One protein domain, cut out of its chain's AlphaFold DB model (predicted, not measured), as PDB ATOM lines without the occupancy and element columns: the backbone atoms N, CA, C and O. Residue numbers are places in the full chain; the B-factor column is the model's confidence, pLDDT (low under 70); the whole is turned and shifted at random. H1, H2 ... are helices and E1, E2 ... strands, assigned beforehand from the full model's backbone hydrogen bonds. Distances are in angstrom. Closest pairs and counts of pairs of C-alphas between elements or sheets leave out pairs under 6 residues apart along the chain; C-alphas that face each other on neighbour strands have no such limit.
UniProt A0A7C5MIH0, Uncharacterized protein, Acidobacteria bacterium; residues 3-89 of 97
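This is residues 3 to 89 of the 97 residues of an uncharacterized protein of Acidobacteria bacterium (UniProt A0A7C5MIH0). Two antiparallel sheets of four strands pack face to face as a sandwich, their strands crossed, with E1 close to E8 along one border and the end of E4 close to E6 along another. The short helix H1 only grazes the first sheet. The order along the chain is H1 E1 E2 E3 E4 E5 E6 E7 E8, with sheet orders E1 - E2 - E3 - E4 and E5 - E6 - E7 - E8, and the class is mostly strand. The printed part has 87 residues and is compact, with a radius of gyration of the C-alphas of 12.3 A and spans of 34 by 31 by 23 A.

The sheet of E5, residues 53 to 56, E6, 60 to 67, E7, 71 to 80, and E8, 85 to 88, is a meander, each strand the antiparallel neighbour of the one before. N 55 and O 62 of the hairpin E5 and E6 are 2.8 A apart, within hydrogen-bond range. E7 bends by 67 degrees at residue 76. Its N 73 is 2.9 A from O 65 of E6, and its N 78 is 2.9 A from O 87 of E8. The other sheet, also a meander, holds E1, residues 20 to 22, E2, 25 to 31, E3, 36 to 42, and E4, 45 to 50; it is only just strongly twisted, with C-alphas up to 4.2 A off its best plane. Within hydrogen-bond range are N 20 and O 27, 2.8 A, N 39 and O 28, 2.7 A, and N 47 and O 40, 2.8 A. The sheets form a sandwich, two sheets face to face, with strands at 78 degrees and 43 pairs of C-alphas within 10 A. The closest C-alphas of E1 and E8 are those of Ile 22 and Asp 88, 6.6 A apart; those of E4 and E6 are Pro 50 and Thr 65, 5.5 A. E4 runs on into E5 across a break of 2 residues, at 76 degrees. H1, residues 6 to 12, only grazes the sheet E1 E2 E3 E4, with its residues 6 to 10; every O i to N i+4 pair in it is within hydrogen-bond range.

E7 is 24.8 A long, E6 22.4 A, E2 19.6 A, E3 19.5 A and E4 17.1 A. H1 begins at C-alpha 6, (11.266, -1.361, 29.465). E7 begins at C-alpha 71, (-2.298, -18.946, 24.976), and E8 ends at C-alpha 88, (16.799, -17.527, 14.757).

The two C-alphas farthest apart are those of Glu 44 and Lys 58, at 35.7 A. The printed part has no cut. The link from H1 to E1 is short, and the other links are tight. The mean pLDDT of the printed part is 92.5, and no printed residue is under 70.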
ATOM      1  N   PRO A   3       7.752 -10.980  33.127       95.12
ATOM      2  CA  PRO A   3       7.185  -9.990  32.219       95.12
ATOM      3  C   PRO A   3       8.282  -9.307  31.401       95.12
ATOM      4  O   PRO A   3       9.397  -9.095  31.885       95.12
ATOM      5  N   PHE A   4       7.975  -8.968  30.154       94.44
ATOM      6  CA  PHE A   4       8.842  -8.089  29.384       94.44
ATOM      7  C   PHE A   4       8.624  -6.652  29.865       94.44
ATOM      8  O   PHE A   4       7.496  -6.165  29.850       94.44
ATOM      9  N   THR A   5       9.691  -5.971  30.283       94.94
ATOM     10  CA  THR A   5       9.606  -4.588  30.768       94.94
ATOM     11  C   THR A   5      10.571  -3.663  30.017       94.94
ATOM     12  O   THR A   5      11.573  -4.133  29.460       94.94
ATOM     13  N   PRO A   6      10.325  -2.340  30.011       94.31
ATOM     14  CA  PRO A   6      11.266  -1.361  29.465       94.31
ATOM     15  C   PRO A   6      12.673  -1.471  30.056       94.31
ATOM     16  O   PRO A   6      13.665  -1.294  29.350       94.31
ATOM     17  N   GLU A   7      12.774  -1.776  31.347       94.75
ATOM     18  CA  GLU A   7      14.044  -1.936  32.052       94.75
ATOM     19  C   GLU A   7      14.795  -3.160  31.533       94.75
ATOM     20  O   GLU A   7      16.006  -3.083  31.321       94.75
ATOM     21  N   LEU A   8      14.093  -4.268  31.267       93.50
ATOM     22  CA  LEU A   8      14.693  -5.452  30.657       93.50
ATOM     23  C   LEU A   8      15.308  -5.107  29.298       93.50
ATOM     24  O   LEU A   8      16.471  -5.433  29.059       93.50
ATOM     25  N   TRP A   9      14.558  -4.411  28.441       93.56
ATOM     26  CA  TRP A   9      15.062  -3.967  27.142       93.56
ATOM     27  C   TRP A   9      16.312  -3.103  27.292       93.56
ATOM     28  O   TRP A   9      17.350  -3.423  26.726       93.56
ATOM     29  N   ARG A  10      16.241  -2.046  28.108       92.62
ATOM     30  CA  ARG A  10      17.323  -1.059  28.253       92.62
ATOM     31  C   ARG A  10      18.589  -1.623  28.892       92.62
ATOM     32  O   ARG A  10      19.672  -1.115  28.622       92.62
ATOM     33  N   THR A  11      18.466  -2.620  29.768       92.31
ATOM     34  CA  THR A  11      19.601  -3.118  30.564       92.31
ATOM     35  C   THR A  11      20.182  -4.433  30.060       92.31
ATOM     36  O   THR A  11      21.362  -4.699  30.298       92.31
ATOM     37  N   LYS A  12      19.378  -5.281  29.408       92.31
ATOM     38  CA  LYS A  12      19.790  -6.638  29.011       92.31
ATOM     39  C   LYS A  12      19.807  -6.861  27.510       92.31
ATOM     40  O   LYS A  12      20.543  -7.742  27.064       92.31
ATOM     41  N   LEU A  13      19.028  -6.101  26.750       93.19
ATOM     42  CA  LEU A  13      18.870  -6.293  25.313       93.19
ATOM     43  C   LEU A  13      19.532  -5.145  24.550       93.19
ATOM     44  O   LEU A  13      19.759  -4.058  25.076       93.19
ATOM     45  N   SER A  14      19.865  -5.401  23.293       91.00
ATOM     46  CA  SER A  14      20.333  -4.379  22.361       91.00
ATOM     47  C   SER A  14      19.443  -4.369  21.135       91.00
ATOM     48  O   SER A  14      18.938  -5.416  20.738       91.00
ATOM     49  N   SER A  15      19.284  -3.210  20.500       88.06
ATOM     50  CA  SER A  15      18.555  -3.130  19.236       88.06
ATOM     51  C   SER A  15      19.185  -4.032  18.181       88.06
ATOM     52  O   SER A  15      20.403  -4.236  18.134       88.06
ATOM     53  N   GLN A  16      18.334  -4.577  17.328       87.38
ATOM     54  CA  GLN A  16      18.759  -5.369  16.194       87.38
ATOM     55  C   GLN A  16      19.389  -4.459  15.133       87.38
ATOM     56  O   GLN A  16      18.846  -3.403  14.819       87.38
ATOM     57  N   ARG A  17      20.558  -4.849  14.610       81.62
ATOM     58  CA  ARG A  17      21.233  -4.099  13.536       81.62
ATOM     59  C   ARG A  17      20.600  -4.378  12.179       81.62
ATOM     60  O   ARG A  17      20.397  -3.457  11.402       81.62
ATOM     61  N   GLU A  18      20.279  -5.644  11.935       86.94
ATOM     62  CA  GLU A  18      19.726  -6.134  10.677       86.94
ATOM     63  C   GLU A  18      18.616  -7.149  10.970       86.94
ATOM     64  O   GLU A  18      18.782  -7.964  11.887       86.94
ATOM     65  N   PRO A  19      17.492  -7.117  10.231       89.56
ATOM     66  CA  PRO A  19      16.439  -8.117  10.357       89.56
ATOM     67  C   PRO A  19      16.974  -9.546  10.196       89.56
ATOM     68  O   PRO A  19      17.866  -9.801   9.392       89.56
ATOM     69  N   LEU A  20      16.413 -10.484  10.956       91.31
ATOM     70  CA  LEU A  20      16.747 -11.900  10.872       91.31
ATOM     71  C   LEU A  20      15.879 -12.535   9.801       91.31
ATOM     72  O   LEU A  20      14.657 -12.516   9.916       91.31
ATOM     73  N   VAL A  21      16.501 -13.104   8.778       90.75
ATOM     74  CA  VAL A  21      15.781 -13.878   7.767       90.75
ATOM     75  C   VAL A  21      15.635 -15.311   8.272       90.75
ATOM     76  O   VAL A  21      16.633 -15.959   8.579       90.75
ATOM     77  N   ILE A  22      14.392 -15.770   8.380       86.50
ATOM     78  CA  ILE A  22      13.994 -17.120   8.781       86.50
ATOM     79  C   ILE A  22      13.082 -17.635   7.668       86.50
ATOM     80  O   ILE A  22      11.970 -17.133   7.486       86.50
ATOM     81  N   ASP A  23      13.576 -18.593   6.885       86.75
ATOM     82  CA  ASP A  23      12.950 -19.047   5.638       86.75
ATOM     83  C   ASP A  23      12.589 -17.869   4.702       86.75
ATOM     84  O   ASP A  23      13.450 -17.070   4.333       86.75
ATOM     85  N   SER A  24      11.316 -17.746   4.316       88.25
ATOM     86  CA  SER A  24      10.797 -16.674   3.454       88.25
ATOM     87  C   SER A  24      10.382 -15.413   4.223       88.25
ATOM     88  O   SER A  24       9.812 -14.496   3.629       88.25
ATOM     89  N   TYR A  25      10.616 -15.366   5.535       90.69
ATOM     90  CA  TYR A  25      10.184 -14.285   6.415       90.69
ATOM     91  C   TYR A  25      11.382 -13.537   6.999       90.69
ATOM     92  O   TYR A  25      12.452 -14.089   7.237       90.69
ATOM     93  N   SER A  26      11.195 -12.250   7.249       92.31
ATOM     94  CA  SER A  26      12.160 -11.370   7.893       92.31
ATOM     95  C   SER A  26      11.593 -10.880   9.218       92.31
ATOM     96  O   SER A  26      10.461 -10.399   9.275       92.31
ATOM     97  N   TYR A  27      12.378 -11.003  10.280       93.62
ATOM     98  CA  TYR A  27      11.993 -10.659  11.637       93.62
ATOM     99  C   TYR A  27      12.862  -9.527  12.182       93.62
ATOM    100  O   TYR A  27      14.079  -9.659  12.339       93.62
ATOM    101  N   GLY A  28      12.213  -8.411  12.496       94.06
ATOM    102  CA  GLY A  28      12.792  -7.261  13.182       94.06
ATOM    103  C   GLY A  28      12.231  -7.118  14.595       94.06
ATOM    104  O   GLY A  28      11.055  -7.391  14.814       94.06
ATOM    105  N   VAL A  29      13.026  -6.640  15.548       95.00
ATOM    106  CA  VAL A  29      12.524  -6.244  16.872       95.00
ATOM    107  C   VAL A  29      12.451  -4.726  16.982       95.00
ATOM    108  O   VAL A  29      13.458  -4.028  16.872       95.00
ATOM    109  N   GLU A  30      11.246  -4.220  17.222       94.06
ATOM    110  CA  GLU A  30      10.939  -2.801  17.405       94.06
ATOM    111  C   GLU A  30      10.604  -2.537  18.881       94.06
ATOM    112  O   GLU A  30       9.903  -3.328  19.509       94.06
ATOM    113  N   PHE A  31      11.075  -1.423  19.444       92.69
ATOM    114  CA  PHE A  31      10.759  -1.002  20.814       92.69
ATOM    115  C   PHE A  31      10.390   0.480  20.824       92.69
ATOM    116  O   PHE A  31      11.162   1.308  20.345       92.69
ATOM    117  N   ASP A  32       9.228   0.823  21.380       90.62
ATOM    118  CA  ASP A  32       8.702   2.200  21.384       90.62
ATOM    119  C   ASP A  32       9.020   2.984  22.668       90.62
ATOM    120  O   ASP A  32       8.576   4.116  22.843       90.62
ATOM    121  N   GLY A  33       9.770   2.384  23.595       89.06
ATOM    122  CA  GLY A  33      10.038   2.956  24.913       89.06
ATOM    123  C   GLY A  33       9.240   2.316  26.048       89.06
ATOM    124  O   GLY A  33       9.667   2.449  27.200       89.06
ATOM    125  N   LYS A  34       8.144   1.608  25.746       90.25
ATOM    126  CA  LYS A  34       7.270   0.927  26.718       90.25
ATOM    127  C   LYS A  34       7.133  -0.567  26.444       90.25
ATOM    128  O   LYS A  34       7.187  -1.368  27.370       90.25
ATOM    129  N   GLN A  35       6.967  -0.943  25.187       92.12
ATOM    130  CA  GLN A  35       6.696  -2.310  24.768       92.12
ATOM    131  C   GLN A  35       7.597  -2.654  23.579       92.12
ATOM    132  O   GLN A  35       8.022  -1.778  22.828       92.12
ATOM    133  N   ALA A  36       7.951  -3.931  23.445       94.56
ATOM    134  CA  ALA A  36       8.648  -4.432  22.265       94.56
ATOM    135  C   ALA A  36       7.710  -5.271  21.394       94.56
ATOM    136  O   ALA A  36       6.806  -5.944  21.907       94.56
ATOM    137  N   TRP A  37       7.959  -5.254  20.090       96.06
ATOM    138  CA  TRP A  37       7.263  -6.050  19.092       96.06
ATOM    139  C   TRP A  37       8.260  -6.775  18.208       96.06
ATOM    140  O   TRP A  37       9.219  -6.181  17.723       96.06
ATOM    141  N   ALA A  38       7.973  -8.038  17.927       95.00
ATOM    142  CA  ALA A  38       8.550  -8.721  16.786       95.00
ATOM    143  C   ALA A  38       7.723  -8.366  15.548       95.00
ATOM    144  O   ALA A  38       6.537  -8.687  15.465       95.00
ATOM    145  N   LYS A  39       8.339  -7.672  14.600       95.50
ATOM    146  CA  LYS A  39       7.787  -7.402  13.282       95.50
ATOM    147  C   LYS A  39       8.213  -8.513  12.338       95.50
ATOM    148  O   LYS A  39       9.394  -8.657  12.052       95.50
ATOM    149  N   GLU A  40       7.240  -9.266  11.868       94.25
ATOM    150  CA  GLU A  40       7.380 -10.241  10.798       94.25
ATOM    151  C   GLU A  40       7.043  -9.560   9.472       94.25
ATOM    152  O   GLU A  40       6.036  -8.857   9.373       94.25
ATOM    153  N   SER A  41       7.860  -9.775   8.452       94.56
ATOM    154  CA  SER A  41       7.623  -9.331   7.082       94.56
ATOM    155  C   SER A  41       7.873 -10.501   6.140       94.56
ATOM    156  O   SER A  41       8.975 -11.035   6.103       94.56
ATOM    157  N   GLY A  42       6.861 -10.899   5.377       92.38
ATOM    158  CA  GLY A  42       6.940 -12.004   4.427       92.38
ATOM    159  C   GLY A  42       6.120 -11.752   3.160       92.38
ATOM    160  O   GLY A  42       5.615 -10.644   2.959       92.38
ATOM    161  N   PRO A  43       5.954 -12.779   2.308       88.81
ATOM    162  CA  PRO A  43       5.275 -12.654   1.016       88.81
ATOM    163  C   PRO A  43       3.817 -12.190   1.128       88.81
ATOM    164  O   PRO A  43       3.309 -11.513   0.241       88.81
ATOM    165  N   GLU A  44       3.153 -12.525   2.236       88.75
ATOM    166  CA  GLU A  44       1.745 -12.199   2.496       88.75
ATOM    167  C   GLU A  44       1.551 -10.846   3.209       88.75
ATOM    168  O   GLU A  44       0.427 -10.465   3.535       88.75
ATOM    169  N   GLY A  45       2.637 -10.112   3.473       91.94
ATOM    170  CA  GLY A  45       2.611  -8.813   4.142       91.94
ATOM    171  C   GLY A  45       3.409  -8.788   5.441       91.94
ATOM    172  O   GLY A  45       4.336  -9.568   5.645       91.94
ATOM    173  N   SER A  46       3.087  -7.836   6.319       93.31
ATOM    174  CA  SER A  46       3.787  -7.661   7.596       93.31
ATOM    175  C   SER A  46       2.841  -7.745   8.786       93.31
ATOM    176  O   SER A  46       1.745  -7.187   8.759       93.31
ATOM    177  N   LYS A  47       3.295  -8.401   9.853       93.81
ATOM    178  CA  LYS A  47       2.584  -8.552  11.126       93.81
ATOM    179  C   LYS A  47       3.469  -8.090  12.273       93.81
ATOM    180  O   LYS A  47       4.692  -8.088  12.179       93.81
ATOM    181  N   ARG A  48       2.843  -7.667  13.368       94.88
ATOM    182  CA  ARG A  48       3.539  -7.270  14.595       94.88
ATOM    183  C   ARG A  48       3.012  -8.084  15.762       94.88
ATOM    184  O   ARG A  48       1.808  -8.132  15.990       94.88
ATOM    185  N   TYR A  49       3.932  -8.660  16.517       95.56
ATOM    186  CA  TYR A  49       3.658  -9.535  17.644       95.56
ATOM    187  C   TYR A  49       4.209  -8.903  18.923       95.56
ATOM    188  O   TYR A  49       5.427  -8.742  19.034       95.56
ATOM    189  N   PRO A  50       3.364  -8.511  19.891       96.38
ATOM    190  CA  PRO A  50       3.852  -7.921  21.129       96.38
ATOM    191  C   PRO A  50       4.620  -8.964  21.946       96.38
ATOM    192  O   PRO A  50       4.168 -10.099  22.112       96.38
ATOM    193  N   MET A  51       5.776  -8.570  22.470       96.00
ATOM    194  CA  MET A  51       6.629  -9.389  23.331       96.00
ATOM    195  C   MET A  51       6.224  -9.189  24.788       96.00
ATOM    196  O   MET A  51       6.657  -8.239  25.430       96.00
ATOM    197  N   VAL A  52       5.368 -10.050  25.327       96.75
ATOM    198  CA  VAL A  52       4.755  -9.827  26.652       96.75
ATOM    199  C   VAL A  52       5.542 -10.457  27.798       96.75
ATOM    200  O   VAL A  52       5.494  -9.976  28.926       96.75
ATOM    201  N   HIS A  53       6.286 -11.525  27.520       96.25
ATOM    202  CA  HIS A  53       7.096 -12.219  28.517       96.25
ATOM    203  C   HIS A  53       8.444 -12.636  27.937       96.25
ATOM    204  O   HIS A  53       8.581 -12.864  26.734       96.25
ATOM    205  N   ALA A  54       9.421 -12.785  28.827       95.31
ATOM    206  CA  ALA A  54      10.731 -13.341  28.547       95.31
ATOM    207  C   ALA A  54      10.976 -14.617  29.378       95.31
ATOM    208  O   ALA A  54      10.661 -14.701  30.572       95.31
ATOM    209  N   LEU A  55      11.567 -15.626  28.747       94.06
ATOM    210  CA  LEU A  55      12.012 -16.884  29.343       94.06
ATOM    211  C   LEU A  55      13.540 -16.958  29.322       94.06
ATOM    212  O   LEU A  55      14.169 -16.494  28.376       94.06
ATOM    213  N   GLY A  56      14.133 -17.583  30.341       90.81
ATOM    214  CA  GLY A  56      15.586 -17.724  30.463       90.81
ATOM    215  C   GLY A  56      16.246 -16.534  31.164       90.81
ATOM    216  O   GLY A  56      15.799 -16.119  32.231       90.81
ATOM    217  N   GLY A  57      17.335 -16.025  30.581       85.69
ATOM    218  CA  GLY A  57      18.017 -14.799  31.008       85.69
ATOM    219  C   GLY A  57      19.449 -14.942  31.519       85.69
ATOM    220  O   GLY A  57      20.139 -13.939  31.668       85.69
ATOM    221  N   LYS A  58      19.939 -16.169  31.732       89.12
ATOM    222  CA  LYS A  58      21.366 -16.398  32.026       89.12
ATOM    223  C   LYS A  58      22.225 -16.392  30.758       89.12
ATOM    224  O   LYS A  58      23.281 -15.776  30.737       89.12
ATOM    225  N   ASN A  59      21.774 -17.106  29.727       90.75
ATOM    226  CA  ASN A  59      22.502 -17.259  28.463       90.75
ATOM    227  C   ASN A  59      21.661 -16.819  27.264       90.75
ATOM    228  O   ASN A  59      22.184 -16.190  26.355       90.75
ATOM    229  N   VAL A  60      20.364 -17.131  27.282       93.38
ATOM    230  CA  VAL A  60      19.435 -16.836  26.190       93.38
ATOM    231  C   VAL A  60      18.148 -16.262  26.767       93.38
ATOM    232  O   VAL A  60      17.690 -16.724  27.819       93.38
ATOM    233  N   TYR A  61      17.574 -15.275  26.082       95.44
ATOM    234  CA  TYR A  61      16.185 -14.869  26.257       95.44
ATOM    235  C   TYR A  61      15.336 -15.375  25.093       95.44
ATOM    236  O   TYR A  61      15.598 -15.030  23.944       95.44
ATOM    237  N   TYR A  62      14.297 -16.142  25.413       95.31
ATOM    238  CA  TYR A  62      13.193 -16.425  24.495       95.31
ATOM    239  C   TYR A  62      12.023 -15.517  24.836       95.31
ATOM    240  O   TYR A  62      11.807 -15.202  26.009       95.31
ATOM    241  N   PHE A  63      11.249 -15.122  23.836       95.62
ATOM    242  CA  PHE A  63      10.174 -14.156  24.016       95.62
ATOM    243  C   PHE A  63       8.837 -14.756  23.634       95.62
ATOM    244  O   PHE A  63       8.740 -15.547  22.701       95.62
ATOM    245  N   LEU A  64       7.810 -14.391  24.386       95.88
ATOM    246  CA  LEU A  64       6.467 -14.919  24.224       95.88
ATOM    247  C   LEU A  64       5.547 -13.821  23.706       95.88
ATOM    248  O   LEU A  64       5.585 -12.691  24.201       95.88
ATOM    249  N   THR A  65       4.687 -14.183  22.764       96.44
ATOM    250  CA  THR A  65       3.607 -13.343  22.253       96.44
ATOM    251  C   THR A  65       2.249 -13.975  22.569       96.44
ATOM    252  O   THR A  65       2.150 -15.209  22.599       96.44
ATOM    253  N   PRO A  66       1.208 -13.182  22.877       96.44
ATOM    254  CA  PRO A  66      -0.126 -13.713  23.092       96.44
ATOM    255  C   PRO A  66      -0.725 -14.273  21.803       96.44
ATOM    256  O   PRO A  66      -0.512 -13.760  20.709       96.44
ATOM    257  N   MET A  67      -1.521 -15.318  21.979       92.50
ATOM    258  CA  MET A  67      -2.318 -15.984  20.963       92.50
ATOM    259  C   MET A  67      -3.774 -16.057  21.416       92.50
ATOM    260  O   MET A  67      -4.108 -15.868  22.590       92.50
ATOM    261  N   GLU A  68      -4.642 -16.419  20.477       89.88
ATOM    262  CA  GLU A  68      -6.054 -16.672  20.736       89.88
ATOM    263  C   GLU A  68      -6.282 -17.597  21.940       89.88
ATOM    264  O   GLU A  68      -5.596 -18.617  22.122       89.88
ATOM    265  N   ARG A  69      -7.316 -17.256  22.720       92.50
ATOM    266  CA  ARG A  69      -7.755 -17.964  23.936       92.50
ATOM    267  C   ARG A  69      -6.739 -17.933  25.086       92.50
ATOM    268  O   ARG A  69      -6.644 -18.890  25.848       92.50
ATOM    269  N   GLY A  70      -5.971 -16.847  25.206       89.81
ATOM    270  CA  GLY A  70      -5.046 -16.625  26.326       89.81
ATOM    271  C   GLY A  70      -3.792 -17.501  26.293       89.81
ATOM    272  O   GLY A  70      -3.076 -17.594  27.288       89.81
ATOM    273  N   ARG A  71      -3.518 -18.157  25.161       92.75
ATOM    274  CA  ARG A  71      -2.298 -18.946  24.976       92.75
ATOM    275  C   ARG A  71      -1.109 -18.026  24.727       92.75
ATOM    276  O   ARG A  71      -1.268 -16.912  24.237       92.75
ATOM    277  N   LEU A  72       0.087 -18.512  25.034       95.06
ATOM    278  CA  LEU A  72       1.340 -17.845  24.694       95.06
ATOM    279  C   LEU A  72       2.111 -18.706  23.699       95.06
ATOM    280  O   LEU A  72       2.193 -19.923  23.867       95.06
ATOM    281  N   GLN A  73       2.686 -18.063  22.692       94.00
ATOM    282  CA  GLN A  73       3.550 -18.686  21.697       94.00
ATOM    283  C   GLN A  73       4.959 -18.118  21.832       94.00
ATOM    284  O   GLN A  73       5.128 -16.911  21.997       94.00
ATOM    285  N   VAL A  74       5.970 -18.984  21.762       94.00
ATOM    286  CA  VAL A  74       7.369 -18.543  21.688       94.00
ATOM    287  C   VAL A  74       7.626 -17.989  20.289       94.00
ATOM    288  O   VAL A  74       7.284 -18.638  19.300       94.00
ATOM    289  N   LEU A  75       8.193 -16.786  20.223       94.25
ATOM    290  CA  LEU A  75       8.595 -16.136  18.981       94.25
ATOM    291  C   LEU A  75       9.777 -16.876  18.336       94.25
ATOM    292  O   LEU A  75      10.634 -17.385  19.061       94.25
ATOM    293  N   PRO A  76       9.878 -16.879  16.994       91.69
ATOM    294  CA  PRO A  76      10.930 -17.596  16.271       91.69
ATOM    295  C   PRO A  76      12.319 -16.948  16.403       91.69
ATOM    296  O   PRO A  76      13.297 -17.480  15.888       91.69
ATOM    297  N   LEU A  77      12.439 -15.835  17.132       92.25
ATOM    298  CA  LEU A  77      13.697 -15.152  17.422       92.25
ATOM    299  C   LEU A  77      13.985 -15.119  18.928       92.25
ATOM    300  O   LEU A  77      13.089 -14.935  19.758       92.25
ATOM    301  N   ALA A  78      15.259 -15.250  19.277       94.25
ATOM    302  CA  ALA A  78      15.767 -15.174  20.641       94.25
ATOM    303  C   ALA A  78      16.988 -14.259  20.710       94.25
ATOM    304  O   ALA A  78      17.508 -13.799  19.694       94.25
ATOM    305  N   TYR A  79      17.437 -13.977  21.928       94.56
ATOM    306  CA  TYR A  79      18.588 -13.119  22.174       94.56
ATOM    307  C   TYR A  79      19.662 -13.852  22.971       94.56
ATOM    308  O   TYR A  79      19.401 -14.339  24.073       94.56
ATOM    309  N   ASP A  80      20.877 -13.906  22.429       93.81
ATOM    310  CA  ASP A  80      22.055 -14.454  23.099       93.81
ATOM    311  C   ASP A  80      22.666 -13.363  23.982       93.81
ATOM    312  O   ASP A  80      23.156 -12.341  23.501       93.81
ATOM    313  N   VAL A  81      22.654 -13.589  25.294       93.00
ATOM    314  CA  VAL A  81      23.130 -12.629  26.298       93.00
ATOM    315  C   VAL A  81      24.644 -12.436  26.224       93.00
ATOM    316  O   VAL A  81      25.137 -11.338  26.485       93.00
ATOM    317  N   ARG A  82      25.396 -13.484  25.870       91.62
ATOM    318  CA  ARG A  82      26.863 -13.442  25.811       91.62
ATOM    319  C   ARG A  82      27.331 -12.703  24.570       91.62
ATOM    320  O   ARG A  82      28.203 -11.846  24.658       91.62
ATOM    321  N   ARG A  83      26.742 -13.037  23.422       91.62
ATOM    322  CA  ARG A  83      27.094 -12.457  22.121       91.62
ATOM    323  C   ARG A  83      26.406 -11.116  21.877       91.62
ATOM    324  O   ARG A  83      26.869 -10.363  21.029       91.62
ATOM    325  N   LYS A  84      25.349 -10.809  22.635       93.06
ATOM    326  CA  LYS A  84      24.502  -9.616  22.487       93.06
ATOM    327  C   LYS A  84      23.925  -9.490  21.080       93.06
ATOM    328  O   LYS A  84      23.960  -8.427  20.464       93.06
ATOM    329  N   VAL A  85      23.439 -10.609  20.554       92.56
ATOM    330  CA  VAL A  85      22.853 -10.682  19.214       92.56
ATOM    331  C   VAL A  85      21.516 -11.393  19.260       92.56
ATOM    332  O   VAL A  85      21.303 -12.315  20.051       92.56
ATOM    333  N   TRP A  86      20.630 -10.955  18.377       93.88
ATOM    334  CA  TRP A  86      19.413 -11.678  18.059       93.88
ATOM    335  C   TRP A  86      19.756 -12.831  17.122       93.88
ATOM    336  O   TRP A  86      20.633 -12.689  16.268       93.88
ATOM    337  N   PHE A  87      19.076 -13.959  17.277       91.56
ATOM    338  CA  PHE A  87      19.263 -15.121  16.418       91.56
ATOM    339  C   PHE A  87      17.951 -15.878  16.197       91.56
ATOM    340  O   PHE A  87      17.013 -15.772  16.993       91.56
ATOM    341  N   ASP A  88      17.904 -16.635  15.104       90.19
ATOM    342  CA  ASP A  88      16.799 -17.527  14.757       90.19
ATOM    343  C   ASP A  88      16.793 -18.767  15.659       90.19
ATOM    344  O   ASP A  88      17.757 -19.532  15.690       90.19
ATOM    345  N   THR A  89      15.693 -18.983  16.374       83.50
ATOM    346  CA  THR A  89      15.505 -20.137  17.264       83.50
ATOM    347  C   THR A  89      15.270 -21.454  16.529       83.50
ATOM    348  O   THR A  89      15.629 -22.504  17.061       83.50
TER     349      THR A  89